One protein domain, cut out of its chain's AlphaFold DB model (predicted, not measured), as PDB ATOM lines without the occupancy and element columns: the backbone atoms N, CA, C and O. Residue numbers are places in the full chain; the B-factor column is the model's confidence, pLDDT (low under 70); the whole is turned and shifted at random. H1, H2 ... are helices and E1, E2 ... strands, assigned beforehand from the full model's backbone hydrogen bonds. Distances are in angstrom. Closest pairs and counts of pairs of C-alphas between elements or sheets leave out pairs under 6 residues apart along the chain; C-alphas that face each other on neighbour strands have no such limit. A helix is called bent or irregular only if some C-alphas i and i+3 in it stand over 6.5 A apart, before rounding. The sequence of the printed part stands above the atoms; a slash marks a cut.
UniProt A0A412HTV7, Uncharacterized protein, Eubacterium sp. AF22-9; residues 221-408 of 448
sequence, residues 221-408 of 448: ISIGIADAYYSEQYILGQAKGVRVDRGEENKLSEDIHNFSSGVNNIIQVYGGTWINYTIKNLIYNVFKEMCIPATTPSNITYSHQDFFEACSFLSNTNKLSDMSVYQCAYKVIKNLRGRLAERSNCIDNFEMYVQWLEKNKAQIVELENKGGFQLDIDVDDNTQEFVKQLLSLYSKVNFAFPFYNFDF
ATOM      1  N   ILE A 221      44.727  -9.888 -25.407       94.00
ATOM      2  CA  ILE A 221      44.370 -11.020 -26.259       94.00
ATOM      3  C   ILE A 221      43.193 -11.722 -25.584       94.00
ATOM      4  O   ILE A 221      43.322 -12.212 -24.461       94.00
ATOM      5  N   SER A 222      42.060 -11.789 -26.274       93.69
ATOM      6  CA  SER A 222      40.905 -12.572 -25.852       93.69
ATOM      7  C   SER A 222      40.994 -13.981 -26.430       93.69
ATOM      8  O   SER A 222      41.077 -14.161 -27.646       93.69
ATOM      9  N   ILE A 223      40.960 -14.992 -25.563       94.19
ATOM     10  CA  ILE A 223      40.957 -16.411 -25.939       94.19
ATOM     11  C   ILE A 223      39.610 -17.009 -25.546       94.19
ATOM     12  O   ILE A 223      39.396 -17.401 -24.398       94.19
ATOM     13  N   GLY A 224      38.689 -17.059 -26.502       91.62
ATOM     14  CA  GLY A 224      37.350 -17.616 -26.326       91.62
ATOM     15  C   GLY A 224      37.275 -19.092 -26.702       91.62
ATOM     16  O   GLY A 224      38.091 -19.594 -27.474       91.62
ATOM     17  N   ILE A 225      36.261 -19.790 -26.195       88.44
ATOM     18  CA  ILE A 225      35.902 -21.124 -26.691       88.44
ATOM     19  C   ILE A 225      35.288 -20.976 -28.091       88.44
ATOM     20  O   ILE A 225      34.334 -20.218 -28.275       88.44
ATOM     21  N   ALA A 226      35.839 -21.678 -29.087       82.94
ATOM     22  CA  ALA A 226      35.247 -21.743 -30.427       82.94
ATOM     23  C   ALA A 226      33.851 -22.387 -30.366       82.94
ATOM     24  O   ALA A 226      33.536 -23.036 -29.374       82.94
ATOM     25  N   ASP A 227      33.007 -22.220 -31.395       72.50
ATOM     26  CA  ASP A 227      31.628 -22.744 -31.398       72.50
ATOM     27  C   ASP A 227      31.590 -24.255 -31.094       72.50
ATOM     28  O   ASP A 227      31.728 -25.113 -31.971       72.50
ATOM     29  N   ALA A 228      31.387 -24.566 -29.811       64.12
ATOM     30  CA  ALA A 228      31.482 -25.914 -29.283       64.12
ATOM     31  C   ALA A 228      30.383 -26.811 -29.857       64.12
ATOM     32  O   ALA A 228      30.563 -28.024 -29.913       64.12
ATOM     33  N   TYR A 229      29.261 -26.227 -30.294       68.31
ATOM     34  CA  TYR A 229      28.173 -26.970 -30.910       68.31
ATOM     35  C   TYR A 229      28.549 -27.411 -32.324       68.31
ATOM     36  O   TYR A 229      28.382 -28.583 -32.662       68.31
ATOM     37  N   TYR A 230      29.109 -26.511 -33.136       66.31
ATOM     38  CA  TYR A 230      29.575 -26.861 -34.478       66.31
ATOM     39  C   TYR A 230      30.681 -27.928 -34.440       66.31
ATOM     40  O   TYR A 230      30.591 -28.934 -35.149       66.31
ATOM     41  N   SER A 231      31.683 -27.752 -33.572       63.59
ATOM     42  CA  SER A 231      32.792 -28.704 -33.419       63.59
ATOM     43  C   SER A 231      32.312 -30.084 -32.967       63.59
ATOM     44  O   SER A 231      32.737 -31.105 -33.510       63.59
ATOM     45  N   GLU A 232      31.378 -30.125 -32.015       69.31
ATOM     46  CA  GLU A 232      30.761 -31.361 -31.545       69.31
ATOM     47  C   GLU A 232      29.980 -32.056 -32.671       69.31
ATOM     48  O   GLU A 232      30.229 -33.228 -32.955       69.31
ATOM     49  N   GLN A 233      29.107 -31.342 -33.388       72.69
ATOM     50  CA  GLN A 233      28.346 -31.919 -34.503       72.69
ATOM     51  C   GLN A 233      29.251 -32.446 -35.620       72.69
ATOM     52  O   GLN A 233      28.985 -33.513 -36.176       72.69
ATOM     53  N   TYR A 234      30.341 -31.742 -35.928       69.31
ATOM     54  CA  TYR A 234      31.300 -32.181 -36.935       69.31
ATOM     55  C   TYR A 234      32.001 -33.484 -36.528       69.31
ATOM     56  O   TYR A 234      32.007 -34.448 -37.298       69.31
ATOM     57  N   ILE A 235      32.548 -33.552 -35.310       69.00
ATOM     58  CA  ILE A 235      33.262 -34.738 -34.811       69.00
ATOM     59  C   ILE A 235      32.319 -35.943 -34.716       69.00
ATOM     60  O   ILE A 235      32.674 -37.041 -35.149       69.00
ATOM     61  N   LEU A 236      31.099 -35.741 -34.215       71.38
ATOM     62  CA  LEU A 236      30.095 -36.803 -34.116       71.38
ATOM     63  C   LEU A 236      29.577 -37.228 -35.499       71.38
ATOM     64  O   LEU A 236      29.311 -38.408 -35.722       71.38
ATOM     65  N   GLY A 237      29.476 -36.299 -36.454       70.62
ATOM     66  CA  GLY A 237      29.158 -36.599 -37.850       70.62
ATOM     67  C   GLY A 237      30.225 -37.471 -38.514       70.62
ATOM     68  O   GLY A 237      29.896 -38.468 -39.152       70.62
ATOM     69  N   GLN A 238      31.506 -37.154 -38.300       70.94
ATOM     70  CA  GLN A 238      32.630 -37.968 -38.773       70.94
ATOM     71  C   GLN A 238      32.647 -39.356 -38.116       70.94
ATOM     72  O   GLN A 238      32.902 -40.350 -38.792       70.94
ATOM     73  N   ALA A 239      32.319 -39.444 -36.823       70.88
ATOM     74  CA  ALA A 239      32.227 -40.715 -36.108       70.88
ATOM     75  C   ALA A 239      31.141 -41.641 -36.684       70.88
ATOM     76  O   ALA A 239      31.376 -42.838 -36.817       70.88
ATOM     77  N   LYS A 240      29.988 -41.097 -37.103       69.19
ATOM     78  CA  LYS A 240      28.920 -41.870 -37.772       69.19
ATOM     79  C   LYS A 240      29.338 -42.432 -39.135       69.19
ATOM     80  O   LYS A 240      28.745 -43.398 -39.598       69.19
ATOM     81  N   GLY A 241      30.332 -41.822 -39.785       64.81
ATOM     82  CA  GLY A 241      30.858 -42.250 -41.083       64.81
ATOM     83  C   GLY A 241      31.898 -43.372 -41.013       64.81
ATOM     84  O   GLY A 241      32.395 -43.805 -42.055       64.81
ATOM     85  N   VAL A 242      32.259 -43.837 -39.813       70.06
ATOM     86  CA  VAL A 242      33.204 -44.945 -39.644       70.06
ATOM     87  C   VAL A 242      32.572 -46.251 -40.136       70.06
ATOM     88  O   VAL A 242      31.408 -46.534 -39.868       70.06
ATOM     89  N   ARG A 243      33.345 -47.064 -40.874       62.88
ATOM     90  CA  ARG A 243      32.882 -48.382 -41.334       62.88
ATOM     91  C   ARG A 243      32.638 -49.296 -40.134       62.88
ATOM     92  O   ARG A 243      33.589 -49.677 -39.459       62.88
ATOM     93  N   VAL A 244      31.381 -49.672 -39.941       65.25
ATOM     94  CA  VAL A 244      30.939 -50.704 -39.000       65.25
ATOM     95  C   VAL A 244      30.347 -51.890 -39.750       65.25
ATOM     96  O   VAL A 244      30.054 -51.799 -40.947       65.25
ATOM     97  N   ASP A 245      30.209 -53.014 -39.053       67.19
ATOM     98  CA  ASP A 245      29.540 -54.189 -39.598       67.19
ATOM     99  C   ASP A 245      28.074 -53.863 -39.931       67.19
ATOM    100  O   ASP A 245      27.422 -53.049 -39.272       67.19
ATOM    101  N   ARG A 246      27.546 -54.492 -40.992       64.31
ATOM    102  CA  ARG A 246      26.168 -54.254 -41.453       64.31
ATOM    103  C   ARG A 246      25.173 -54.523 -40.322       64.31
ATOM    104  O   ARG A 246      25.112 -55.646 -39.825       64.31
ATOM    105  N   GLY A 247      24.338 -53.537 -40.000       70.12
ATOM    106  CA  GLY A 247      23.328 -53.617 -38.943       70.12
ATOM    107  C   GLY A 247      23.750 -52.982 -37.614       70.12
ATOM    108  O   GLY A 247      22.901 -52.828 -36.736       70.12
ATOM    109  N   GLU A 248      25.015 -52.575 -37.456       74.31
ATOM    110  CA  GLU A 248      25.499 -51.876 -36.257       74.31
ATOM    111  C   GLU A 248      25.411 -50.342 -36.360       74.31
ATOM    112  O   GLU A 248      25.714 -49.641 -35.393       74.31
ATOM    113  N   GLU A 249      24.947 -49.787 -37.485       75.81
ATOM    114  CA  GLU A 249      24.925 -48.334 -37.721       75.81
ATOM    115  C   GLU A 249      24.039 -47.583 -36.709       75.81
ATOM    116  O   GLU A 249      24.382 -46.493 -36.235       75.81
ATOM    117  N   ASN A 250      22.903 -48.184 -36.343       78.38
ATOM    118  CA  ASN A 250      21.983 -47.623 -35.351       78.38
ATOM    119  C   ASN A 250      22.596 -47.635 -33.947       78.38
ATOM    120  O   ASN A 250      22.489 -46.645 -33.227       78.38
ATOM    121  N   LYS A 251      23.280 -48.728 -33.589       81.31
ATOM    122  CA  LYS A 251      23.951 -48.873 -32.295       81.31
ATOM    123  C   LYS A 251      25.099 -47.875 -32.161       81.31
ATOM    124  O   LYS A 251      25.171 -47.168 -31.167       81.31
ATOM    125  N   LEU A 252      25.932 -47.737 -33.195       79.19
ATOM    126  CA  LEU A 252      26.993 -46.730 -33.219       79.19
ATOM    127  C   LEU A 252      26.424 -45.315 -33.039       79.19
ATOM    128  O   LEU A 252      26.977 -44.509 -32.296       79.19
ATOM    129  N   SER A 253      25.310 -45.005 -33.705       81.06
ATOM    130  CA  SER A 253      24.656 -43.700 -33.573       81.06
ATOM    131  C   SER A 253      24.155 -43.438 -32.147       81.06
ATOM    132  O   SER A 253      24.280 -42.312 -31.661       81.06
ATOM    133  N   GLU A 254      23.619 -44.462 -31.482       84.06
ATOM    134  CA  GLU A 254      23.200 -44.408 -30.078       84.06
ATOM    135  C   GLU A 254      24.401 -44.238 -29.135       84.06
ATOM    136  O   GLU A 254      24.387 -43.354 -28.278       84.06
ATOM    137  N   ASP A 255      25.477 -44.997 -29.341       84.69
ATOM    138  CA  ASP A 255      26.709 -44.910 -28.552       84.69
ATOM    139  C   ASP A 255      27.360 -43.522 -28.667       84.69
ATOM    140  O   ASP A 255      27.748 -42.925 -27.661       84.69
ATOM    141  N   ILE A 256      27.405 -42.955 -29.878       84.31
ATOM    142  CA  ILE A 256      27.883 -41.588 -30.144       84.31
ATOM    143  C   ILE A 256      27.029 -40.554 -29.401       84.31
ATOM    144  O   ILE A 256      27.568 -39.618 -28.804       84.31
ATOM    145  N   HIS A 257      25.702 -40.709 -29.422       86.56
ATOM    146  CA  HIS A 257      24.790 -39.822 -28.701       86.56
ATOM    147  C   HIS A 257      24.991 -39.925 -27.180       86.56
ATOM    148  O   HIS A 257      25.076 -38.908 -26.494       86.56
ATOM    149  N   ASN A 258      25.127 -41.142 -26.654       89.38
ATOM    150  CA  ASN A 258      25.369 -41.391 -25.235       89.38
ATOM    151  C   ASN A 258      26.718 -40.828 -24.777       89.38
ATOM    152  O   ASN A 258      26.795 -40.221 -23.709       89.38
ATOM    153  N   PHE A 259      27.762 -40.972 -25.595       90.50
ATOM    154  CA  PHE A 259      29.070 -40.368 -25.357       90.50
ATOM    155  C   PHE A 259      28.990 -38.838 -25.317       90.50
ATOM    156  O   PHE A 259      29.427 -38.234 -24.341       90.50
ATOM    157  N   SER A 260      28.388 -38.216 -26.335       89.50
ATOM    158  CA  SER A 260      28.185 -36.762 -26.394       89.50
ATOM    159  C   SER A 260      27.400 -36.251 -25.184       89.50
ATOM    160  O   SER A 260      27.825 -35.304 -24.525       89.50
ATOM    161  N   SER A 261      26.303 -36.919 -24.828       91.06
ATOM    162  CA  SER A 261      25.510 -36.598 -23.638       91.06
ATOM    163  C   SER A 261      26.338 -36.715 -22.350       91.06
ATOM    164  O   SER A 261      26.361 -35.791 -21.538       91.06
ATOM    165  N   GLY A 262      27.108 -37.798 -22.202       93.38
ATOM    166  CA  GLY A 262      28.012 -37.997 -21.072       93.38
ATOM    167  C   GLY A 262      29.062 -36.893 -20.958       93.38
ATOM    168  O   GLY A 262      29.242 -36.317 -19.889       93.38
ATOM    169  N   VAL A 263      29.723 -36.531 -22.057       93.19
ATOM    170  CA  VAL A 263      30.706 -35.436 -22.076       93.19
ATOM    171  C   VAL A 263      30.047 -34.088 -21.760       93.19
ATOM    172  O   VAL A 263      30.617 -33.286 -21.018       93.19
ATOM    173  N   ASN A 264      28.824 -33.843 -22.236       92.62
ATOM    174  CA  ASN A 264      28.060 -32.633 -21.921       92.62
ATOM    175  C   ASN A 264      27.730 -32.491 -20.429       92.62
ATOM    176  O   ASN A 264      27.631 -31.362 -19.936       92.62
ATOM    177  N   ASN A 265      27.664 -33.596 -19.678       95.38
ATOM    178  CA  ASN A 265      27.483 -33.538 -18.228       95.38
ATOM    179  C   ASN A 265      28.632 -32.817 -17.509       95.38
ATOM    180  O   ASN A 265      28.411 -32.296 -16.422       95.38
ATOM    181  N   ILE A 266      29.830 -32.713 -18.101       94.88
ATOM    182  CA  ILE A 266      30.928 -31.903 -17.542       94.88
ATOM    183  C   ILE A 266      30.473 -30.450 -17.367       94.88
ATOM    184  O   ILE A 266      30.663 -29.862 -16.305       94.88
ATOM    185  N   ILE A 267      29.822 -29.880 -18.382       93.50
ATOM    186  CA  ILE A 267      29.325 -28.501 -18.319       93.50
ATOM    187  C   ILE A 267      28.107 -28.408 -17.398       93.50
ATOM    188  O   ILE A 267      28.001 -27.462 -16.622       93.50
ATOM    189  N   GLN A 268      27.208 -29.396 -17.441       93.75
ATOM    190  CA  GLN A 268      26.012 -29.396 -16.591       93.75
ATOM    191  C   GLN A 268      26.345 -29.483 -15.096       93.75
ATOM    192  O   GLN A 268      25.692 -28.828 -14.290       93.75
ATOM    193  N   VAL A 269      27.349 -30.281 -14.722       96.12
ATOM    194  CA  VAL A 269      27.715 -30.537 -13.322       96.12
ATOM    195  C   VAL A 269      28.688 -29.485 -12.792       96.12
ATOM    196  O   VAL A 269      28.505 -28.997 -11.680       96.12
ATOM    197  N   TYR A 270      29.715 -29.118 -13.565       94.69
ATOM    198  CA  TYR A 270      30.774 -28.217 -13.095       94.69
ATOM    199  C   TYR A 270      30.574 -26.752 -13.513       94.69
ATOM    200  O   TYR A 270      31.338 -25.888 -13.081       94.69
ATOM    201  N   GLY A 271      29.567 -26.462 -14.343       91.81
ATOM    202  CA  GLY A 271      29.238 -25.127 -14.843       91.81
ATOM    203  C   GLY A 271      29.933 -24.759 -16.160       91.81
ATOM    204  O   GLY A 271      30.892 -25.403 -16.596       91.81
ATOM    205  N   GLY A 272      29.453 -23.691 -16.797       90.25
ATOM    206  CA  GLY A 272      30.065 -23.121 -17.997       90.25
ATOM    207  C   GLY A 272      31.254 -22.238 -17.636       90.25
ATOM    208  O   GLY A 272      31.078 -21.059 -17.369       90.25
ATOM    209  N   THR A 273      32.454 -22.809 -17.604       92.69
ATOM    210  CA  THR A 273      33.708 -22.052 -17.469       92.69
ATOM    211  C   THR A 273      34.632 -22.396 -18.625       92.69
ATOM    212  O   THR A 273      34.537 -23.486 -19.201       92.69
ATOM    213  N   TRP A 274      35.557 -21.501 -18.943       94.31
ATOM    214  CA  TRP A 274      36.577 -21.694 -19.964       94.31
ATOM    215  C   TRP A 274      37.392 -22.971 -19.713       94.31
ATOM    216  O   TRP A 274      37.653 -23.736 -20.643       94.31
ATOM    217  N   ILE A 275      37.709 -23.279 -18.448       95.69
ATOM    218  CA  ILE A 275      38.387 -24.526 -18.050       95.69
ATOM    219  C   ILE A 275      37.532 -25.748 -18.396       95.69
ATOM    220  O   ILE A 275      38.019 -26.695 -19.019       95.69
ATOM    221  N   ASN A 276      36.253 -25.742 -18.015       94.75
ATOM    222  CA  ASN A 276      35.374 -26.894 -18.212       94.75
ATOM    223  C   ASN A 276      35.113 -27.147 -19.703       94.75
ATOM    224  O   ASN A 276      35.143 -28.296 -20.150       94.75
ATOM    225  N   TYR A 277      34.930 -26.085 -20.490       93.31
ATOM    226  CA  TYR A 277      34.824 -26.181 -21.944       93.31
ATOM    227  C   TYR A 277      36.136 -26.622 -22.599       93.31
ATOM    228  O   TYR A 277      36.103 -27.406 -23.545       93.31
ATOM    229  N   THR A 278      37.288 -26.188 -22.088       94.31
ATOM    230  CA  THR A 278      38.592 -26.684 -22.546       94.31
ATOM    231  C   THR A 278      38.700 -28.191 -22.324       94.31
ATOM    232  O   THR A 278      38.993 -28.924 -23.262       94.31
ATOM    233  N   ILE A 279      38.385 -28.688 -21.122       95.56
ATOM    234  CA  ILE A 279      38.421 -30.129 -20.815       95.56
ATOM    235  C   ILE A 279      37.440 -30.911 -21.696       95.56
ATOM    236  O   ILE A 279      37.816 -31.948 -22.246       95.56
ATOM    237  N   LYS A 280      36.217 -30.399 -21.892       93.31
ATOM    238  CA  LYS A 280      35.242 -30.959 -22.842       93.31
ATOM    239  C   LYS A 280      35.869 -31.118 -24.236       93.31
ATOM    240  O   LYS A 280      35.841 -32.208 -24.802       93.31
ATOM    241  N   ASN A 281      36.467 -30.056 -24.776       90.88
ATOM    242  CA  ASN A 281      37.064 -30.060 -26.114       90.88
ATOM    243  C   ASN A 281      38.321 -30.934 -26.228       90.88
ATOM    244  O   ASN A 281      38.535 -31.550 -27.273       90.88
ATOM    245  N   LEU A 282      39.124 -31.045 -25.165       92.38
ATOM    246  CA  LEU A 282      40.260 -31.968 -25.113       92.38
ATOM    247  C   LEU A 282      39.792 -33.421 -25.273       92.38
ATOM    248  O   LEU A 282      40.366 -34.157 -26.071       92.38
ATOM    249  N   ILE A 283      38.706 -33.822 -24.600       92.69
ATOM    250  CA  ILE A 283      38.142 -35.177 -24.730       92.69
ATOM    251  C   ILE A 283      37.697 -35.452 -26.174       92.69
ATOM    252  O   ILE A 283      38.013 -36.515 -26.710       92.69
ATOM    253  N   TYR A 284      37.018 -34.504 -26.831       87.94
ATOM    254  CA  TYR A 284      36.620 -34.669 -28.237       87.94
ATOM    255  C   TYR A 284      37.808 -34.735 -29.198       87.94
ATOM    256  O   TYR A 284      37.788 -35.544 -30.124       87.94
ATOM    257  N   ASN A 285      38.844 -33.916 -28.992       84.25
ATOM    258  CA  ASN A 285      40.043 -33.957 -29.832       84.25
ATOM    259  C   ASN A 285      40.777 -35.291 -29.680       84.25
ATOM    260  O   ASN A 285      41.120 -35.918 -30.679       84.25
ATOM    261  N   VAL A 286      40.935 -35.784 -28.449       87.00
ATOM    262  CA  VAL A 286      41.539 -37.100 -28.198       87.00
ATOM    263  C   VAL A 286      40.687 -38.216 -28.817       87.00
ATOM    264  O   VAL A 286      41.239 -39.110 -29.452       87.00
ATOM    265  N   PHE A 287      39.353 -38.142 -28.735       85.94
ATOM    266  CA  PHE A 287      38.466 -39.071 -29.444       85.94
ATOM    267  C   PHE A 287      38.701 -39.042 -30.961       85.94
ATOM    268  O   PHE A 287      38.884 -40.090 -31.578       85.94
ATOM    269  N   LYS A 288      38.743 -37.855 -31.576       80.00
ATOM    270  CA  LYS A 288      38.960 -37.705 -33.021       80.00
ATOM    271  C   LYS A 288      40.305 -38.304 -33.456       80.00
ATOM    272  O   LYS A 288      40.323 -39.064 -34.422       80.00
ATOM    273  N   GLU A 289      41.383 -38.023 -32.728       78.31
ATOM    274  CA  GLU A 289      42.738 -38.526 -33.012       78.31
ATOM    275  C   GLU A 289      42.875 -40.046 -32.801       78.31
ATOM    276  O   GLU A 289      43.520 -40.756 -33.577       78.31
ATOM    277  N   MET A 290      42.260 -40.586 -31.747       79.50
ATOM    278  CA  MET A 290      42.388 -42.006 -31.413       79.50
ATOM    279  C   MET A 290      41.438 -42.894 -32.215       79.50
ATOM    280  O   MET A 290      41.800 -44.013 -32.580       79.50
ATOM    281  N   CYS A 291      40.231 -42.413 -32.496       78.19
ATOM    282  CA  CYS A 291      39.140 -43.261 -32.957       78.19
ATOM    283  C   CYS A 291      38.756 -43.031 -34.422       78.19
ATOM    284  O   CYS A 291      38.067 -43.879 -34.978       78.19
ATOM    285  N   ILE A 292      39.176 -41.941 -35.077       74.12
ATOM    286  CA  ILE A 292      38.779 -41.656 -36.467       74.12
ATOM    287  C   ILE A 292      40.032 -41.516 -37.349       74.12
ATOM    288  O   ILE A 292      40.671 -40.462 -37.331       74.12
ATOM    289  N   PRO A 293      40.393 -42.544 -38.144       60.09
ATOM    290  CA  PRO A 293      41.633 -42.557 -38.920       60.09
ATOM    291  C   PRO A 293      41.666 -41.473 -40.010       60.09
ATOM    292  O   PRO A 293      40.650 -41.185 -40.642       60.09
ATOM    293  N   ALA A 294      42.852 -40.904 -40.250       55.62
ATOM    294  CA  ALA A 294      43.065 -39.845 -41.242       55.62
ATOM    295  C   ALA A 294      43.242 -40.366 -42.685       55.62
ATOM    296  O   ALA A 294      42.913 -39.667 -43.638       55.62
ATOM    297  N   THR A 295      43.687 -41.613 -42.871       47.75
ATOM    298  CA  THR A 295      43.809 -42.286 -44.180       47.75
ATOM    299  C   THR A 295      43.118 -43.651 -44.140       47.75
ATOM    300  O   THR A 295      43.181 -44.308 -43.108       47.75
ATOM    301  N   THR A 296      42.468 -44.038 -45.250       50.34
ATOM    302  CA  THR A 296      41.655 -45.254 -45.535       50.34
ATOM    303  C   THR A 296      41.653 -46.395 -44.498       50.34
ATOM    304  O   THR A 296      42.708 -46.814 -44.027       50.34
ATOM    305  N   PRO A 297      40.479 -46.994 -44.214       44.12
ATOM    306  CA  PRO A 297      40.241 -47.764 -43.005       44.12
ATOM    307  C   PRO A 297      40.927 -49.128 -43.075       44.12
ATOM    308  O   PRO A 297      40.494 -50.017 -43.810       44.12
ATOM    309  N   SER A 298      41.963 -49.333 -42.265       43.34
ATOM    310  CA  SER A 298      42.143 -50.651 -41.662       43.34
ATOM    311  C   SER A 298      40.947 -50.909 -40.735       43.34
ATOM    312  O   SER A 298      40.354 -49.962 -40.218       43.34
ATOM    313  N   ASN A 299      40.538 -52.170 -40.577       43.69
ATOM    314  CA  ASN A 299      39.454 -52.570 -39.673       43.69
ATOM    315  C   ASN A 299      39.761 -52.098 -38.243       43.69
ATOM    316  O   ASN A 299      40.432 -52.799 -37.492       43.69
ATOM    317  N   ILE A 300      39.311 -50.904 -37.866       52.72
ATOM    318  CA  ILE A 300      39.452 -50.375 -36.509       52.72
ATOM    319  C   ILE A 300      38.050 -50.281 -35.901       52.72
ATOM    320  O   ILE A 300      37.662 -49.254 -35.378       52.72
ATOM    321  N   THR A 301      37.266 -51.355 -35.971       50.50
ATOM    322  CA  THR A 301      35.910 -51.409 -35.398       50.50
ATOM    323  C   THR A 301      35.918 -51.379 -33.857       50.50
ATOM    324  O   THR A 301      34.913 -51.043 -33.243       50.50
ATOM    325  N   TYR A 302      37.062 -51.659 -33.212       55.75
ATOM    326  CA  TYR A 302      37.157 -51.814 -31.750       55.75
ATOM    327  C   TYR A 302      37.639 -50.570 -30.977       55.75
ATOM    328  O   TYR A 302      37.402 -50.474 -29.777       55.75
ATOM    329  N   SER A 303      38.254 -49.571 -31.627       69.31
ATOM    330  CA  SER A 303      38.840 -48.429 -30.889       69.31
ATOM    331  C   SER A 303      37.807 -47.468 -30.287       69.31
ATOM    332  O   SER A 303      38.072 -46.842 -29.263       69.31
ATOM    333  N   HIS A 304      36.636 -47.327 -30.917       78.56
ATOM    334  CA  HIS A 304      35.597 -46.393 -30.471       78.56
ATOM    335  C   HIS A 304      34.849 -46.945 -29.255       78.56
ATOM    336  O   HIS A 304      34.556 -46.195 -28.330       78.56
ATOM    337  N   GLN A 305      34.594 -48.259 -29.229       80.00
ATOM    338  CA  GLN A 305      33.938 -48.930 -28.104       80.00
ATOM    339  C   GLN A 305      34.787 -48.819 -26.837       80.00
ATOM    340  O   GLN A 305      34.287 -48.367 -25.810       80.00
ATOM    341  N   ASP A 306      36.090 -49.106 -26.924       85.75
ATOM    342  CA  ASP A 306      37.008 -48.932 -25.794       85.75
ATOM    343  C   ASP A 306      37.058 -47.485 -25.291       85.75
ATOM    344  O   ASP A 306      37.124 -47.243 -24.081       85.75
ATOM    345  N   PHE A 307      36.982 -46.512 -26.203       89.25
ATOM    346  CA  PHE A 307      36.936 -45.097 -25.847       89.25
ATOM    347  C   PHE A 307      35.633 -44.722 -25.129       89.25
ATOM    348  O   PHE A 307      35.657 -44.065 -24.083       89.25
ATOM    349  N   PHE A 308      34.487 -45.148 -25.662       89.19
ATOM    350  CA  PHE A 308      33.182 -44.895 -25.056       89.19
ATOM    351  C   PHE A 308      33.063 -45.580 -23.697       89.19
ATOM    352  O   PHE A 308      32.614 -44.956 -22.739       89.19
ATOM    353  N   GLU A 309      33.556 -46.811 -23.557       89.56
ATOM    354  CA  GLU A 309      33.617 -47.497 -22.270       89.56
ATOM    355  C   GLU A 309      34.525 -46.769 -21.271       89.56
ATOM    356  O   GLU A 309      34.142 -46.610 -20.106       89.56
ATOM    357  N   ALA A 310      35.688 -46.269 -21.707       92.06
ATOM    358  CA  ALA A 310      36.574 -45.459 -20.869       92.06
ATOM    359  C   ALA A 310      35.879 -44.193 -20.337       92.06
ATOM    360  O   ALA A 310      36.123 -43.785 -19.195       92.06
ATOM    361  N   CYS A 311      34.986 -43.610 -21.139       94.12
ATOM    362  CA  CYS A 311      34.237 -42.395 -20.826       94.12
ATOM    363  C   CYS A 311      32.841 -42.653 -20.228       94.12
ATOM    364  O   CYS A 311      32.195 -41.712 -19.780       94.12
ATOM    365  N   SER A 312      32.375 -43.902 -20.161       93.62
ATOM    366  CA  SER A 312      30.997 -44.260 -19.771       93.62
ATOM    367  C   SER A 312      30.564 -43.716 -18.404       93.62
ATOM    368  O   SER A 312      29.388 -43.436 -18.173       93.62
ATOM    369  N   PHE A 313      31.514 -43.516 -17.484       95.19
ATOM    370  CA  PHE A 313      31.230 -42.950 -16.167       95.19
ATOM    371  C   PHE A 313      30.746 -41.492 -16.221       95.19
ATOM    372  O   PHE A 313      30.106 -41.058 -15.264       95.19
ATOM    373  N   LEU A 314      31.030 -40.761 -17.307       95.69
ATOM    374  CA  LEU A 314      30.594 -39.377 -17.514       95.69
ATOM    375  C   LEU A 314      29.062 -39.263 -17.599       95.69
ATOM    376  O   LEU A 314      28.493 -38.226 -17.268       95.69
ATOM    377  N   SER A 315      28.360 -40.341 -17.955       93.62
ATOM    378  CA  SER A 315      26.891 -40.369 -17.975       93.62
ATOM    379  C   SER A 315      26.257 -40.377 -16.576       93.62
ATOM    380  O   SER A 315      25.050 -40.200 -16.449       93.62
ATOM    381  N   ASN A 316      27.041 -40.584 -15.511       93.69
ATOM    382  CA  ASN A 316      26.551 -40.608 -14.134       93.69
ATOM    383  C   ASN A 316      26.861 -39.284 -13.420       93.69
ATOM    384  O   ASN A 316      27.928 -39.123 -12.825       93.69
ATOM    385  N   THR A 317      25.903 -38.357 -13.444       92.06
ATOM    386  CA  THR A 317      26.027 -37.018 -12.845       92.06
ATOM    387  C   THR A 317      26.321 -37.047 -11.343       92.06
ATOM    388  O   THR A 317      27.123 -36.241 -10.887       92.06
ATOM    389  N   ASN A 318      25.777 -38.011 -10.592       91.31
ATOM    390  CA  ASN A 318      26.058 -38.160  -9.156       91.31
ATOM    391  C   ASN A 318      27.531 -38.509  -8.898       91.31
ATOM    392  O   ASN A 318      28.174 -37.937  -8.026       91.31
ATOM    393  N   LYS A 319      28.105 -39.419  -9.696       90.44
ATOM    394  CA  LYS A 319      29.541 -39.729  -9.596       90.44
ATOM    395  C   LYS A 319      30.406 -38.528  -9.966       90.44
ATOM    396  O   LYS A 319      31.494 -38.396  -9.420       90.44
ATOM    397  N   LEU A 320      29.961 -37.702 -10.916       92.31
ATOM    398  CA  LEU A 320      30.665 -36.480 -11.301       92.31
ATOM    399  C   LEU A 320      30.611 -35.424 -10.194       92.31
ATOM    400  O   LEU A 320      31.632 -34.823  -9.895       92.31
ATOM    401  N   SER A 321      29.467 -35.242  -9.529       91.44
ATOM    402  CA  SER A 321      29.356 -34.276  -8.428       91.44
ATOM    403  C   SER A 321      30.265 -34.592  -7.236       91.44
ATOM    404  O   SER A 321      30.616 -33.682  -6.490       91.44
ATOM    405  N   ASP A 322      30.687 -35.851  -7.082       92.94
ATOM    406  CA  ASP A 322      31.614 -36.285  -6.028       92.94
ATOM    407  C   ASP A 322      33.096 -35.989  -6.342       92.94
ATOM    408  O   ASP A 322      33.968 -36.254  -5.510       92.94
ATOM    409  N   MET A 323      33.419 -35.482  -7.537       95.19
ATOM    410  CA  MET A 323      34.795 -35.209  -7.963       95.19
ATOM    411  C   MET A 323      34.964 -33.792  -8.517       95.19
ATOM    412  O   MET A 323      34.009 -33.131  -8.904       95.19
ATOM    413  N   SER A 324      36.200 -33.296  -8.565       96.19
ATOM    414  CA  SER A 324      36.511 -32.064  -9.295       96.19
ATOM    415  C   SER A 324      36.582 -32.319 -10.804       96.19
ATOM    416  O   SER A 324      36.830 -33.444 -11.248       96.19
ATOM    417  N   VAL A 325      36.463 -31.262 -11.615       96.81
ATOM    418  CA  VAL A 325      36.640 -31.373 -13.073       96.81
ATOM    419  C   VAL A 325      38.017 -31.946 -13.455       96.81
ATOM    420  O   VAL A 325      38.124 -32.728 -14.398       96.81
ATOM    421  N   TYR A 326      39.066 -31.647 -12.680       97.94
ATOM    422  CA  TYR A 326      40.409 -32.198 -12.892       97.94
ATOM    423  C   TYR A 326      40.463 -33.690 -12.568       97.94
ATOM    424  O   TYR A 326      40.963 -34.476 -13.364       97.94
ATOM    425  N   GLN A 327      39.882 -34.111 -11.439       97.69
ATOM    426  CA  GLN A 327      39.769 -35.530 -11.088       97.69
ATOM    427  C   GLN A 327      38.970 -36.308 -12.141       97.69
ATOM    428  O   GLN A 327      39.333 -37.434 -12.484       97.69
ATOM    429  N   CYS A 328      37.925 -35.692 -12.696       97.25
ATOM    430  CA  CYS A 328      37.177 -36.223 -13.828       97.25
ATOM    431  C   CYS A 328      38.081 -36.414 -15.054       97.25
ATOM    432  O   CYS A 328      38.139 -37.517 -15.598       97.25
ATOM    433  N   ALA A 329      38.840 -35.388 -15.447       97.38
ATOM    434  CA  ALA A 329      39.776 -35.468 -16.568       97.38
ATOM    435  C   ALA A 329      40.862 -36.539 -16.352       97.38
ATOM    436  O   ALA A 329      41.070 -37.388 -17.219       97.38
ATOM    437  N   TYR A 330      41.489 -36.594 -15.172       98.12
ATOM    438  CA  TYR A 330      42.474 -37.629 -14.841       98.12
ATOM    439  C   TYR A 330      41.879 -39.038 -14.849       98.12
ATOM    440  O   TYR A 330      42.557 -39.996 -15.222       98.12
ATOM    441  N   LYS A 331      40.606 -39.192 -14.476       97.12
ATOM    442  CA  LYS A 331      39.911 -40.479 -14.566       97.12
ATOM    443  C   LYS A 331      39.676 -40.899 -16.016       97.12
ATOM    444  O   LYS A 331      39.888 -42.073 -16.320       97.12
ATOM    445  N   VAL A 332      39.314 -39.968 -16.906       95.88
ATOM    446  CA  VAL A 332      39.271 -40.226 -18.358       95.88
ATOM    447  C   VAL A 332      40.650 -40.676 -18.845       95.88
ATOM    448  O   VAL A 332      40.768 -41.768 -19.391       95.88
ATOM    449  N   ILE A 333      41.704 -39.903 -18.562       95.50
ATOM    450  CA  ILE A 333      43.095 -40.208 -18.942       95.50
ATOM    451  C   ILE A 333      43.511 -41.606 -18.463       95.50
ATOM    452  O   ILE A 333      44.013 -42.414 -19.244       95.50
ATOM    453  N   LYS A 334      43.258 -41.928 -17.190       95.31
ATOM    454  CA  LYS A 334      43.582 -43.233 -16.600       95.31
ATOM    455  C   LYS A 334      42.850 -44.377 -17.304       95.31
ATOM    456  O   LYS A 334      43.467 -45.400 -17.597       95.31
ATOM    457  N   ASN A 335      41.555 -44.215 -17.567       94.75
ATOM    458  CA  ASN A 335      40.757 -45.237 -18.240       94.75
ATOM    459  C   ASN A 335      41.215 -45.443 -19.690       94.75
ATOM    460  O   ASN A 335      41.317 -46.586 -20.133       94.75
ATOM    461  N   LEU A 336      41.544 -44.356 -20.398       91.62
ATOM    462  CA  LEU A 336      42.090 -44.414 -21.753       91.62
ATOM    463  C   LEU A 336      43.436 -45.144 -21.777       91.62
ATOM    464  O   LEU A 336      43.604 -46.057 -22.578       91.62
ATOM    465  N   ARG A 337      44.365 -44.835 -20.859       90.56
ATOM    466  CA  ARG A 337      45.651 -45.556 -20.756       90.56
ATOM    467  C   ARG A 337      45.474 -47.053 -20.514       90.56
ATOM    468  O   ARG A 337      46.235 -47.847 -21.055       90.56
ATOM    469  N   GLY A 338      44.482 -47.436 -19.709       87.81
ATOM    470  CA  GLY A 338      44.204 -48.840 -19.407       87.81
ATOM    471  C   GLY A 338      43.686 -49.649 -20.600       87.81
ATOM    472  O   GLY A 338      43.867 -50.862 -20.617       87.81
ATOM    473  N   ARG A 339      43.058 -48.993 -21.585       86.62
ATOM    474  CA  ARG A 339      42.414 -49.650 -22.737       86.62
ATOM    475  C   ARG A 339      43.148 -49.445 -24.059       86.62
ATOM    476  O   ARG A 339      43.089 -50.300 -24.929       86.62
ATOM    477  N   LEU A 340      43.859 -48.329 -24.210       78.88
ATOM    478  CA  LEU A 340      44.446 -47.868 -25.472       78.88
ATOM    479  C   LEU A 340      45.945 -47.550 -25.306       78.88
ATOM    480  O   LEU A 340      46.429 -46.497 -25.727       78.88
ATOM    481  N   ALA A 341      46.687 -48.464 -24.673       66.62
ATOM    482  CA  ALA A 341      48.084 -48.264 -24.270       66.62
ATOM    483  C   ALA A 341      49.056 -47.963 -25.433       66.62
ATOM    484  O   ALA A 341      50.057 -47.281 -25.229       66.62
ATOM    485  N   GLU A 342      48.765 -48.421 -26.655       62.19
ATOM    486  CA  GLU A 342      49.647 -48.259 -27.825       62.19
ATOM    487  C   GLU A 342      49.660 -46.830 -28.418       62.19
ATOM    488  O   GLU A 342      50.502 -46.526 -29.261       62.19
ATOM    489  N   ARG A 343      48.768 -45.922 -27.978       63.25
ATOM    490  CA  ARG A 343      48.653 -44.533 -28.485       63.25
ATOM    491  C   ARG A 343      48.960 -43.468 -27.415       63.25
ATOM    492  O   ARG A 343      48.172 -42.547 -27.203       63.25
ATOM    493  N   SER A 344      50.113 -43.575 -26.746       66.50
ATOM    494  CA  SER A 344      50.454 -42.775 -25.551       66.50
ATOM    495  C   SER A 344      50.519 -41.259 -25.777       66.50
ATOM    496  O   SER A 344      49.979 -40.511 -24.970       66.50
ATOM    497  N   ASN A 345      51.090 -40.786 -26.892       80.19
ATOM    498  CA  ASN A 345      51.435 -39.364 -27.046       80.19
ATOM    499  C   ASN A 345      50.236 -38.402 -26.947       80.19
ATOM    500  O   ASN A 345      50.356 -37.328 -26.363       80.19
ATOM    501  N   CYS A 346      49.076 -38.765 -27.505       81.25
ATOM    502  CA  CYS A 346      47.880 -37.919 -27.431       81.25
ATOM    503  C   CYS A 346      47.324 -37.831 -26.000       81.25
ATOM    504  O   CYS A 346      46.905 -36.761 -25.559       81.25
ATOM    505  N   ILE A 347      47.390 -38.938 -25.254       88.19
ATOM    506  CA  ILE A 347      46.979 -39.002 -23.853       88.19
ATOM    507  C   ILE A 347      47.975 -38.234 -22.973       88.19
ATOM    508  O   ILE A 347      47.559 -37.529 -22.058       88.19
ATOM    509  N   ASP A 348      49.272 -38.322 -23.274       90.25
ATOM    510  CA  ASP A 348      50.326 -37.591 -22.565       90.25
ATOM    511  C   ASP A 348      50.162 -36.074 -22.750       90.25
ATOM    512  O   ASP A 348      50.196 -35.325 -21.774       90.25
ATOM    513  N   ASN A 349      49.886 -35.614 -23.976       90.19
ATOM    514  CA  ASN A 349      49.588 -34.204 -24.247       90.19
ATOM    515  C   ASN A 349      48.320 -33.736 -23.516       90.19
ATOM    516  O   ASN A 349      48.309 -32.633 -22.967       90.19
ATOM    517  N   PHE A 350      47.272 -34.568 -23.471       93.06
ATOM    518  CA  PHE A 350      46.059 -34.269 -22.707       93.06
ATOM    519  C   PHE A 350      46.369 -34.129 -21.208       93.06
ATOM    520  O   PHE A 350      45.982 -33.139 -20.589       93.06
ATOM    521  N   GLU A 351      47.123 -35.063 -20.628       96.00
ATOM    522  CA  GLU A 351      47.516 -35.006 -19.218       96.00
ATOM    523  C   GLU A 351      48.354 -33.763 -18.897       96.00
ATOM    524  O   GLU A 351      48.045 -33.062 -17.934       96.00
ATOM    525  N   MET A 352      49.353 -33.438 -19.726       96.56
ATOM    526  CA  MET A 352      50.164 -32.224 -19.562       96.56
ATOM    527  C   MET A 352      49.306 -30.954 -19.580       96.56
ATOM    528  O   MET A 352      49.541 -30.036 -18.793       96.56
ATOM    529  N   TYR A 353      48.296 -30.905 -20.452       97.31
ATOM    530  CA  TYR A 353      47.373 -29.777 -20.522       97.31
ATOM    531  C   TYR A 353      46.540 -29.658 -19.240       97.31
ATOM    532  O   TYR A 353      46.444 -28.580 -18.657       97.31
ATOM    533  N   VAL A 354      45.967 -30.767 -18.758       98.00
ATOM    534  CA  VAL A 354      45.157 -30.786 -17.526       98.00
ATOM    535  C   VAL A 354      45.988 -30.372 -16.311       98.00
ATOM    536  O   VAL A 354      45.527 -29.555 -15.516       98.00
ATOM    537  N   GLN A 355      47.228 -30.855 -16.204       98.25
ATOM    538  CA  GLN A 355      48.160 -30.450 -15.147       98.25
ATOM    539  C   GLN A 355      48.445 -28.945 -15.184       98.25
ATOM    540  O   GLN A 355      48.477 -28.289 -14.142       98.25
ATOM    541  N   TRP A 356      48.623 -28.377 -16.379       98.25
ATOM    542  CA  TRP A 356      48.817 -26.939 -16.541       98.25
ATOM    543  C   TRP A 356      47.562 -26.136 -16.165       98.25
ATOM    544  O   TRP A 356      47.680 -25.137 -15.456       98.25
ATOM    545  N   LEU A 357      46.365 -26.590 -16.556       98.06
ATOM    546  CA  LEU A 357      45.097 -25.959 -16.161       98.06
ATOM    547  C   LEU A 357      44.897 -25.975 -14.643       98.06
ATOM    548  O   LEU A 357      44.393 -25.012 -14.072       98.06
ATOM    549  N   GLU A 358      45.263 -27.075 -13.985       97.94
ATOM    550  CA  GLU A 358      45.155 -27.213 -12.533       97.94
ATOM    551  C   GLU A 358      46.150 -26.297 -11.817       97.94
ATOM    552  O   GLU A 358      45.767 -25.544 -10.919       97.94
ATOM    553  N   LYS A 359      47.411 -26.289 -12.269       97.94
ATOM    554  CA  LYS A 359      48.472 -25.435 -11.724       97.94
ATOM    555  C   LYS A 359      48.146 -23.946 -11.849       97.94
ATOM    556  O   LYS A 359      48.430 -23.189 -10.925       97.94
ATOM    557  N   ASN A 360      47.550 -23.529 -12.967       97.50
ATOM    558  CA  ASN A 360      47.265 -22.122 -13.261       97.50
ATOM    559  C   ASN A 360      45.808 -21.718 -12.985       97.50
ATOM    560  O   ASN A 360      45.383 -20.639 -13.389       97.50
ATOM    561  N   LYS A 361      45.034 -22.549 -12.270       96.25
ATOM    562  CA  LYS A 361      43.603 -22.317 -12.007       96.25
ATOM    563  C   LYS A 361      43.303 -20.913 -11.481       96.25
ATOM    564  O   LYS A 361      42.360 -20.285 -11.945       96.25
ATOM    565  N   ALA A 362      44.065 -20.442 -10.492       95.69
ATOM    566  CA  ALA A 362      43.820 -19.145  -9.863       95.69
ATOM    567  C   ALA A 362      43.966 -17.991 -10.867       95.69
ATOM    568  O   ALA A 362      43.072 -17.158 -10.961       95.69
ATOM    569  N   GLN A 363      45.040 -18.013 -11.661       95.69
ATOM    570  CA  GLN A 363      45.294 -17.026 -12.708       95.69
ATOM    571  C   GLN A 363      44.230 -17.092 -13.812       95.69
ATOM    572  O   GLN A 363      43.729 -16.063 -14.243       95.69
ATOM    573  N   ILE A 364      43.822 -18.296 -14.229       96.06
ATOM    574  CA  ILE A 364      42.760 -18.466 -15.233       96.06
ATOM    575  C   ILE A 364      41.441 -17.858 -14.741       96.06
ATOM    576  O   ILE A 364      40.800 -17.137 -15.491       96.06
ATOM    577  N   VAL A 365      41.053 -18.101 -13.485       93.19
ATOM    578  CA  VAL A 365      39.813 -17.557 -12.902       93.19
ATOM    579  C   VAL A 365      39.840 -16.027 -12.798       93.19
ATOM    580  O   VAL A 365      38.790 -15.397 -12.887       93.19
ATOM    581  N   GLU A 366      41.015 -15.430 -12.599       93.94
ATOM    582  CA  GLU A 366      41.190 -13.974 -12.582       93.94
ATOM    583  C   GLU A 366      41.054 -13.358 -13.981       93.94
ATOM    584  O   GLU A 366      40.413 -12.320 -14.131       93.94
ATOM    585  N   LEU A 367      41.599 -14.030 -14.997       94.19
ATOM    586  CA  LEU A 367      41.552 -13.611 -16.404       94.19
ATOM    587  C   LEU A 367      40.215 -13.936 -17.090       94.19
ATOM    588  O   LEU A 367      39.929 -13.431 -18.176       94.19
ATOM    589  N   GLU A 368      39.402 -14.815 -16.501       93.31
ATOM    590  CA  GLU A 368      38.164 -15.285 -17.110       93.31
ATOM    591  C   GLU A 368      37.061 -14.221 -17.058       93.31
ATOM    592  O   GLU A 368      36.555 -13.823 -16.002       93.31
ATOM    593  N   ASN A 369      36.608 -13.813 -18.240       84.31
ATOM    594  CA  ASN A 369      35.461 -12.943 -18.386       84.31
ATOM    595  C   ASN A 369      34.170 -13.749 -18.193       84.31
ATOM    596  O   ASN A 369      33.759 -14.559 -19.032       84.31
ATOM    597  N   LYS A 370      33.496 -13.469 -17.075       69.31
ATOM    598  CA  LYS A 370      32.293 -14.177 -16.611       69.31
ATOM    599  C   LYS A 370      31.109 -14.130 -17.585       69.31
ATOM    600  O   LYS A 370      30.163 -14.888 -17.396       69.31
ATOM    601  N   GLY A 371      31.131 -13.253 -18.594       67.44
ATOM    602  CA  GLY A 371      30.057 -13.119 -19.581       67.44
ATOM    603  C   GLY A 371      30.193 -13.988 -20.837       67.44
ATOM    604  O   GLY A 371      29.196 -14.148 -21.535       67.44
ATOM    605  N   GLY A 372      31.381 -14.535 -21.142       69.19
ATOM    606  CA  GLY A 372      31.678 -15.042 -22.495       69.19
ATOM    607  C   GLY A 372      32.444 -16.361 -22.610       69.19
ATOM    608  O   GLY A 372      32.767 -16.746 -23.728       69.19
ATOM    609  N   PHE A 373      32.751 -17.055 -21.504       86.00
ATOM    610  CA  PHE A 373      33.652 -18.225 -21.509       86.00
ATOM    611  C   PHE A 373      34.949 -17.918 -22.278       86.00
ATOM    612  O   PHE A 373      35.332 -18.632 -23.207       86.00
ATOM    613  N   GLN A 374      35.587 -16.802 -21.932       92.31
ATOM    614  CA  GLN A 374      36.787 -16.294 -22.593       92.31
ATOM    615  C   GLN A 374      37.792 -15.810 -21.554       92.31
ATOM    616  O   GLN A 374      37.395 -15.358 -20.478       92.31
ATOM    617  N   LEU A 375      39.077 -15.894 -21.881       95.19
ATOM    618  CA  LEU A 375      40.142 -15.264 -21.103       95.19
ATOM    619  C   LEU A 375      40.506 -13.942 -21.758       95.19
ATOM    620  O   LEU A 375      40.863 -13.958 -22.932       95.19
ATOM    621  N   ASP A 376      40.457 -12.843 -21.013       94.56
ATOM    622  CA  ASP A 376      40.946 -11.544 -21.471       94.56
ATOM    623  C   ASP A 376      42.317 -11.308 -20.828       94.56
ATOM    624  O   ASP A 376      42.427 -11.101 -19.621       94.56
ATOM    625  N   ILE A 377      43.376 -11.430 -21.630       94.81
ATOM    626  CA  ILE A 377      44.763 -11.454 -21.155       94.81
ATOM    627  C   ILE A 377      45.462 -10.177 -21.602       94.81
ATOM    628  O   ILE A 377      45.696 -10.014 -22.799       94.81
ATOM    629  N   ASP A 378      45.822  -9.294 -20.671       93.62
ATOM    630  CA  ASP A 378      46.623  -8.107 -20.987       93.62
ATOM    631  C   ASP A 378      47.962  -8.515 -21.626       93.62
ATOM    632  O   ASP A 378      48.583  -9.500 -21.223       93.62
ATOM    633  N   VAL A 379      48.400  -7.789 -22.655       91.75
ATOM    634  CA  VAL A 379      49.675  -8.054 -23.341       91.75
ATOM    635  C   VAL A 379      50.795  -7.336 -22.589       91.75
ATOM    636  O   VAL A 379      51.095  -6.178 -22.877       91.75
ATOM    637  N   ASP A 380      51.405  -8.016 -21.616       91.38
ATOM    638  CA  ASP A 380      52.496  -7.477 -20.800       91.38
ATOM    639  C   ASP A 380      53.509  -8.547 -20.342       91.38
ATOM    640  O   ASP A 380      53.371  -9.742 -20.611       91.38
ATOM    641  N   ASP A 381      54.575  -8.119 -19.659       89.88
ATOM    642  CA  ASP A 381      55.662  -9.012 -19.237       89.88
ATOM    643  C   ASP A 381      55.192 -10.105 -18.253       89.88
ATOM    644  O   ASP A 381      55.778 -11.188 -18.196       89.88
ATOM    645  N   ASN A 382      54.127  -9.861 -17.479       91.25
ATOM    646  CA  ASN A 382      53.627 -10.802 -16.475       91.25
ATOM    647  C   ASN A 382      52.837 -11.953 -17.109       91.25
ATOM    648  O   ASN A 382      52.806 -13.063 -16.570       91.25
ATOM    649  N   THR A 383      52.186 -11.705 -18.245       92.69
ATOM    650  CA  THR A 383      51.356 -12.694 -18.949       92.69
ATOM    651  C   THR A 383      52.123 -13.464 -20.025       92.69
ATOM    652  O   THR A 383      51.673 -14.535 -20.444       92.69
ATOM    653  N   GLN A 384      53.313 -12.995 -20.417       90.62
ATOM    654  CA  GLN A 384      54.141 -13.593 -21.467       90.62
ATOM    655  C   GLN A 384      54.372 -15.101 -21.282       90.62
ATOM    656  O   GLN A 384      54.111 -15.888 -22.195       90.62
ATOM    657  N   GLU A 385      54.850 -15.527 -20.110       92.00
ATOM    658  CA  GLU A 385      55.153 -16.942 -19.851       92.00
ATOM    659  C   GLU A 385      53.881 -17.801 -19.825       92.00
ATOM    660  O   GLU A 385      53.861 -18.910 -20.363       92.00
ATOM    661  N   PHE A 386      52.795 -17.270 -19.256       94.88
ATOM    662  CA  PHE A 386      51.494 -17.938 -19.228       94.88
ATOM    663  C   PHE A 386      50.985 -18.206 -20.650       94.88
ATOM    664  O   PHE A 386      50.641 -19.344 -20.979       94.88
ATOM    665  N   VAL A 387      51.006 -17.188 -21.517       92.88
ATOM    666  CA  VAL A 387      50.546 -17.316 -22.905       92.88
ATOM    667  C   VAL A 387      51.461 -18.238 -23.709       92.88
ATOM    668  O   VAL A 387      50.966 -19.107 -24.421       92.88
ATOM    669  N   LYS A 388      52.787 -18.136 -23.562       89.56
ATOM    670  CA  LYS A 388      53.729 -19.034 -24.255       89.56
ATOM    671  C   LYS A 388      53.491 -20.504 -23.904       89.56
ATOM    672  O   LYS A 388      53.429 -21.346 -24.805       89.56
ATOM    673  N   GLN A 389      53.301 -20.822 -22.623       92.50
ATOM    674  CA  GLN A 389      52.978 -22.184 -22.191       92.50
ATOM    675  C   GLN A 389      51.619 -22.646 -22.730       92.50
ATOM    676  O   GLN A 389      51.522 -23.757 -23.257       92.50
ATOM    677  N   LEU A 390      50.593 -21.790 -22.653       93.56
ATOM    678  CA  LEU A 390      49.254 -22.077 -23.167       93.56
ATOM    679  C   LEU A 390      49.286 -22.426 -24.660       93.56
ATOM    680  O   LEU A 390      48.761 -23.465 -25.061       93.56
ATOM    681  N   LEU A 391      49.934 -21.597 -25.481       88.44
ATOM    682  CA  LEU A 391      50.029 -21.816 -26.926       88.44
ATOM    683  C   LEU A 391      50.849 -23.068 -27.255       88.44
ATOM    684  O   LEU A 391      50.461 -23.825 -28.143       88.44
ATOM    685  N   SER A 392      51.929 -23.334 -26.509       84.75
ATOM    686  CA  SER A 392      52.740 -24.547 -26.676       84.75
ATOM    687  C   SER A 392      52.003 -25.836 -26.298       84.75
ATOM    688  O   SER A 392      52.362 -26.905 -26.796       84.75
ATOM    689  N   LEU A 393      51.038 -25.774 -25.381       89.69
ATOM    690  CA  LEU A 393      50.188 -26.913 -25.046       89.69
ATOM    691  C   LEU A 393      49.047 -27.046 -26.054       89.69
ATOM    692  O   LEU A 393      48.786 -28.146 -26.531       89.69
ATOM    693  N   TYR A 394      48.411 -25.931 -26.423       88.44
ATOM    694  CA  TYR A 394      47.316 -25.882 -27.393       88.44
ATOM    695  C   TYR A 394      47.727 -26.406 -28.764       88.44
ATOM    696  O   TYR A 394      47.002 -27.218 -29.340       88.44
ATOM    697  N   SER A 395      48.926 -26.057 -29.229       78.12
ATOM    698  CA  SER A 395      49.501 -26.584 -30.467       78.12
ATOM    699  C   SER A 395      49.564 -28.112 -30.533       78.12
ATOM    700  O   SER A 395      49.541 -28.671 -31.620       78.12
ATOM    701  N   LYS A 396      49.636 -28.796 -29.384       79.19
ATOM    702  CA  LYS A 396      49.784 -30.257 -29.290       79.19
ATOM    703  C   LYS A 396      48.463 -31.021 -29.205       79.19
ATOM    704  O   LYS A 396      48.474 -32.252 -29.186       79.19
ATOM    705  N   VAL A 397      47.343 -30.314 -29.075       81.06
ATOM    706  CA  VAL A 397      46.025 -30.915 -28.803       81.06
ATOM    707  C   VAL A 397      44.921 -30.396 -29.722       81.06
ATOM    708  O   VAL A 397      43.818 -30.931 -29.689       81.06
ATOM    709  N   ASN A 398      45.196 -29.379 -30.540       76.88
ATOM    710  CA  ASN A 398      44.229 -28.764 -31.454       76.88
ATOM    711  C   ASN A 398      44.217 -29.382 -32.868       76.88
ATOM    712  O   ASN A 398      43.509 -28.880 -33.738       76.88
ATOM    713  N   PHE A 399      45.007 -30.440 -33.100       64.94
ATOM    714  CA  PHE A 399      45.266 -31.012 -34.428       64.94
ATOM    715  C   PHE A 399      44.007 -31.490 -35.153       64.94
ATOM    716  O   PHE A 399      43.887 -31.314 -36.365       64.94
ATOM    717  N   ALA A 400      43.091 -32.101 -34.407       64.75
ATOM    718  CA  ALA A 400      41.852 -32.652 -34.926       64.75
ATOM    719  C   ALA A 400      40.841 -31.544 -35.237       64.75
ATOM    720  O   ALA A 400      40.221 -31.541 -36.304       64.75
ATOM    721  N   PHE A 401      40.659 -30.627 -34.287       71.75
ATOM    722  CA  PHE A 401      39.808 -29.463 -34.449       71.75
ATOM    723  C   PHE A 401      40.251 -28.322 -33.519       71.75
ATOM    724  O   PHE A 401      40.307 -28.516 -32.299       71.75
ATOM    725  N   PRO A 402      40.500 -27.112 -34.050       77.50
ATOM    726  CA  PRO A 402      40.712 -25.928 -33.228       77.50
ATOM    727  C   PRO A 402      39.495 -25.655 -32.338       77.50
ATOM    728  O   PRO A 402      38.361 -25.652 -32.812       77.50
ATOM    729  N   PHE A 403      39.731 -25.424 -31.049       83.31
ATOM    730  CA  PHE A 403      38.673 -25.186 -30.058       83.31
ATOM    731  C   PHE A 403      38.798 -23.845 -29.328       83.31
ATOM    732  O   PHE A 403      37.986 -23.547 -28.451       83.31
ATOM    733  N   TYR A 404      39.767 -23.018 -29.721       88.75
ATOM    734  CA  TYR A 404      39.856 -21.621 -29.313       88.75
ATOM    735  C   TYR A 404      39.703 -20.668 -30.487       88.75
ATOM    736  O   TYR A 404      40.245 -20.908 -31.567       88.75
ATOM    737  N   ASN A 405      39.033 -19.556 -30.206       87.06
ATOM    738  CA  ASN A 405      39.035 -18.353 -31.019       87.06
ATOM    739  C   ASN A 405      39.937 -17.313 -30.357       87.06
ATOM    740  O   ASN A 405      39.920 -17.165 -29.135       87.06
ATOM    741  N   PHE A 406      40.689 -16.587 -31.175       89.50
ATOM    742  CA  PHE A 406      41.577 -15.526 -30.721       89.50
ATOM    743  C   PHE A 406      41.096 -14.194 -31.279       89.50
ATOM    744  O   PHE A 406      40.825 -14.086 -32.475       89.50
ATOM    745  N   ASP A 407      41.019 -13.194 -30.412       89.94
ATOM    746  CA  ASP A 407      40.716 -11.809 -30.753       89.94
ATOM    747  C   ASP A 407      41.737 -10.904 -30.048       89.94
ATOM    748  O   ASP A 407      42.243 -11.228 -28.976       89.94
ATOM    749  N   PHE A 408      42.078  -9.785 -30.670       91.94
ATOM    750  CA  PHE A 408      43.034  -8.805 -30.157       91.94
ATOM    751  C   PHE A 408      42.339  -7.508 -29.709       91.94
ATOM    752  O   PHE A 408      43.011  -6.559 -29.315       91.94
TER     753      PHE A 408
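AT A GLANCE: This is residues 221 to 408 of the 448 residues of an uncharacterized protein of Eubacterium sp. AF22-9 (UniProt A0A412HTV7). Six helices, H1, H2, H3, H4, H6 and H7, make an up-and-down bundle with H3 in its middle, each running against the one before it. A small sheet caps one end of the bundle, with H8 and H9 beside it, while short H5 packs on H2. The printed part has 188 residues, mostly helix, in the order E1, H1 to H8, E2, H9, E3; the sheet runs E2 - E1 - E3, antiparallel. It is compact, with a radius of gyration of the C-alphas of 16.8 A, and only just elongated, spanning 57 by 38 by 29 A.

HOW THE PARTS SIT: Start at E1, residues 221 to 225, the inner strand. E2, residues 374 to 378, is its antiparallel neighbour, with N 223 and O 375 2.8 A apart; so is E3, residues 404 to 407, with N 224 and O 405 at 2.9 A. H1, residues 228 to 240, and H2, residues 249 to 270, form a helical hairpin, closest at C-alphas 240 and 253, 6.3 A. H3, residues 274 to 291, touches H2 with its residues 276 to 283 alone, closest at C-alphas 276 and 267, 6.3 A; it only grazes the sheet with residues 274 to 281. H4, residues 303 to 315, touches H2 at a steep tilt of 40 degrees, closest at C-alphas 315 and 262, 4.1 A. H4 is irregular: C-alphas 310 and 313 are 7.5 A apart. H5, residues 317 to 321, touches H2, closest at C-alphas 321 and 269, 6.4 A. H6, residues 325 to 339, and H7, residues 344 to 359, form a helical hairpin, closest at C-alphas 333 and 347, 6.4 A. H7 touches H3 at a shallow tilt of 4 degrees, opposite ways, closest at C-alphas 346 and 286, 6.4 A. H8, residues 361 to 367, is on the sheet at a height of 6.0 A, over none of its strands. H9, residues 384 to 394, touches H7, closest at C-alphas 393 and 353, 6.0 A. E2, H9 and E3 form a split strand-helix-strand unit, two strands running the same way with E1 between them; its crossover is right-handed. Every O i to N i+4 pair is within hydrogen-bond range in H1, H3 and H5 to H9, but 16 of 18 in H2 and 6 of 9 in H4.

IN THESE COORDINATES: Find C-alpha 221 at (44.370, -11.020, -26.259), where E1 begins. H2 runs 32.3 A from C-alpha 249 at (24.925, -48.334, -37.721); H3 measures 25.3 A, H7 22.3 A and H6 21.5 A. E3 ends at C-alpha 407, (40.716, -11.809, -30.753).

THE WHOLE: The printed part has no cut. The C-alphas of Gly 247 and Asp 381, the two farthest apart, are 58.5 A apart. The link from H3 to H4 is long. Mean pLDDT of the printed part is 84.4; 33 residues are under 70, among them 293 to 303.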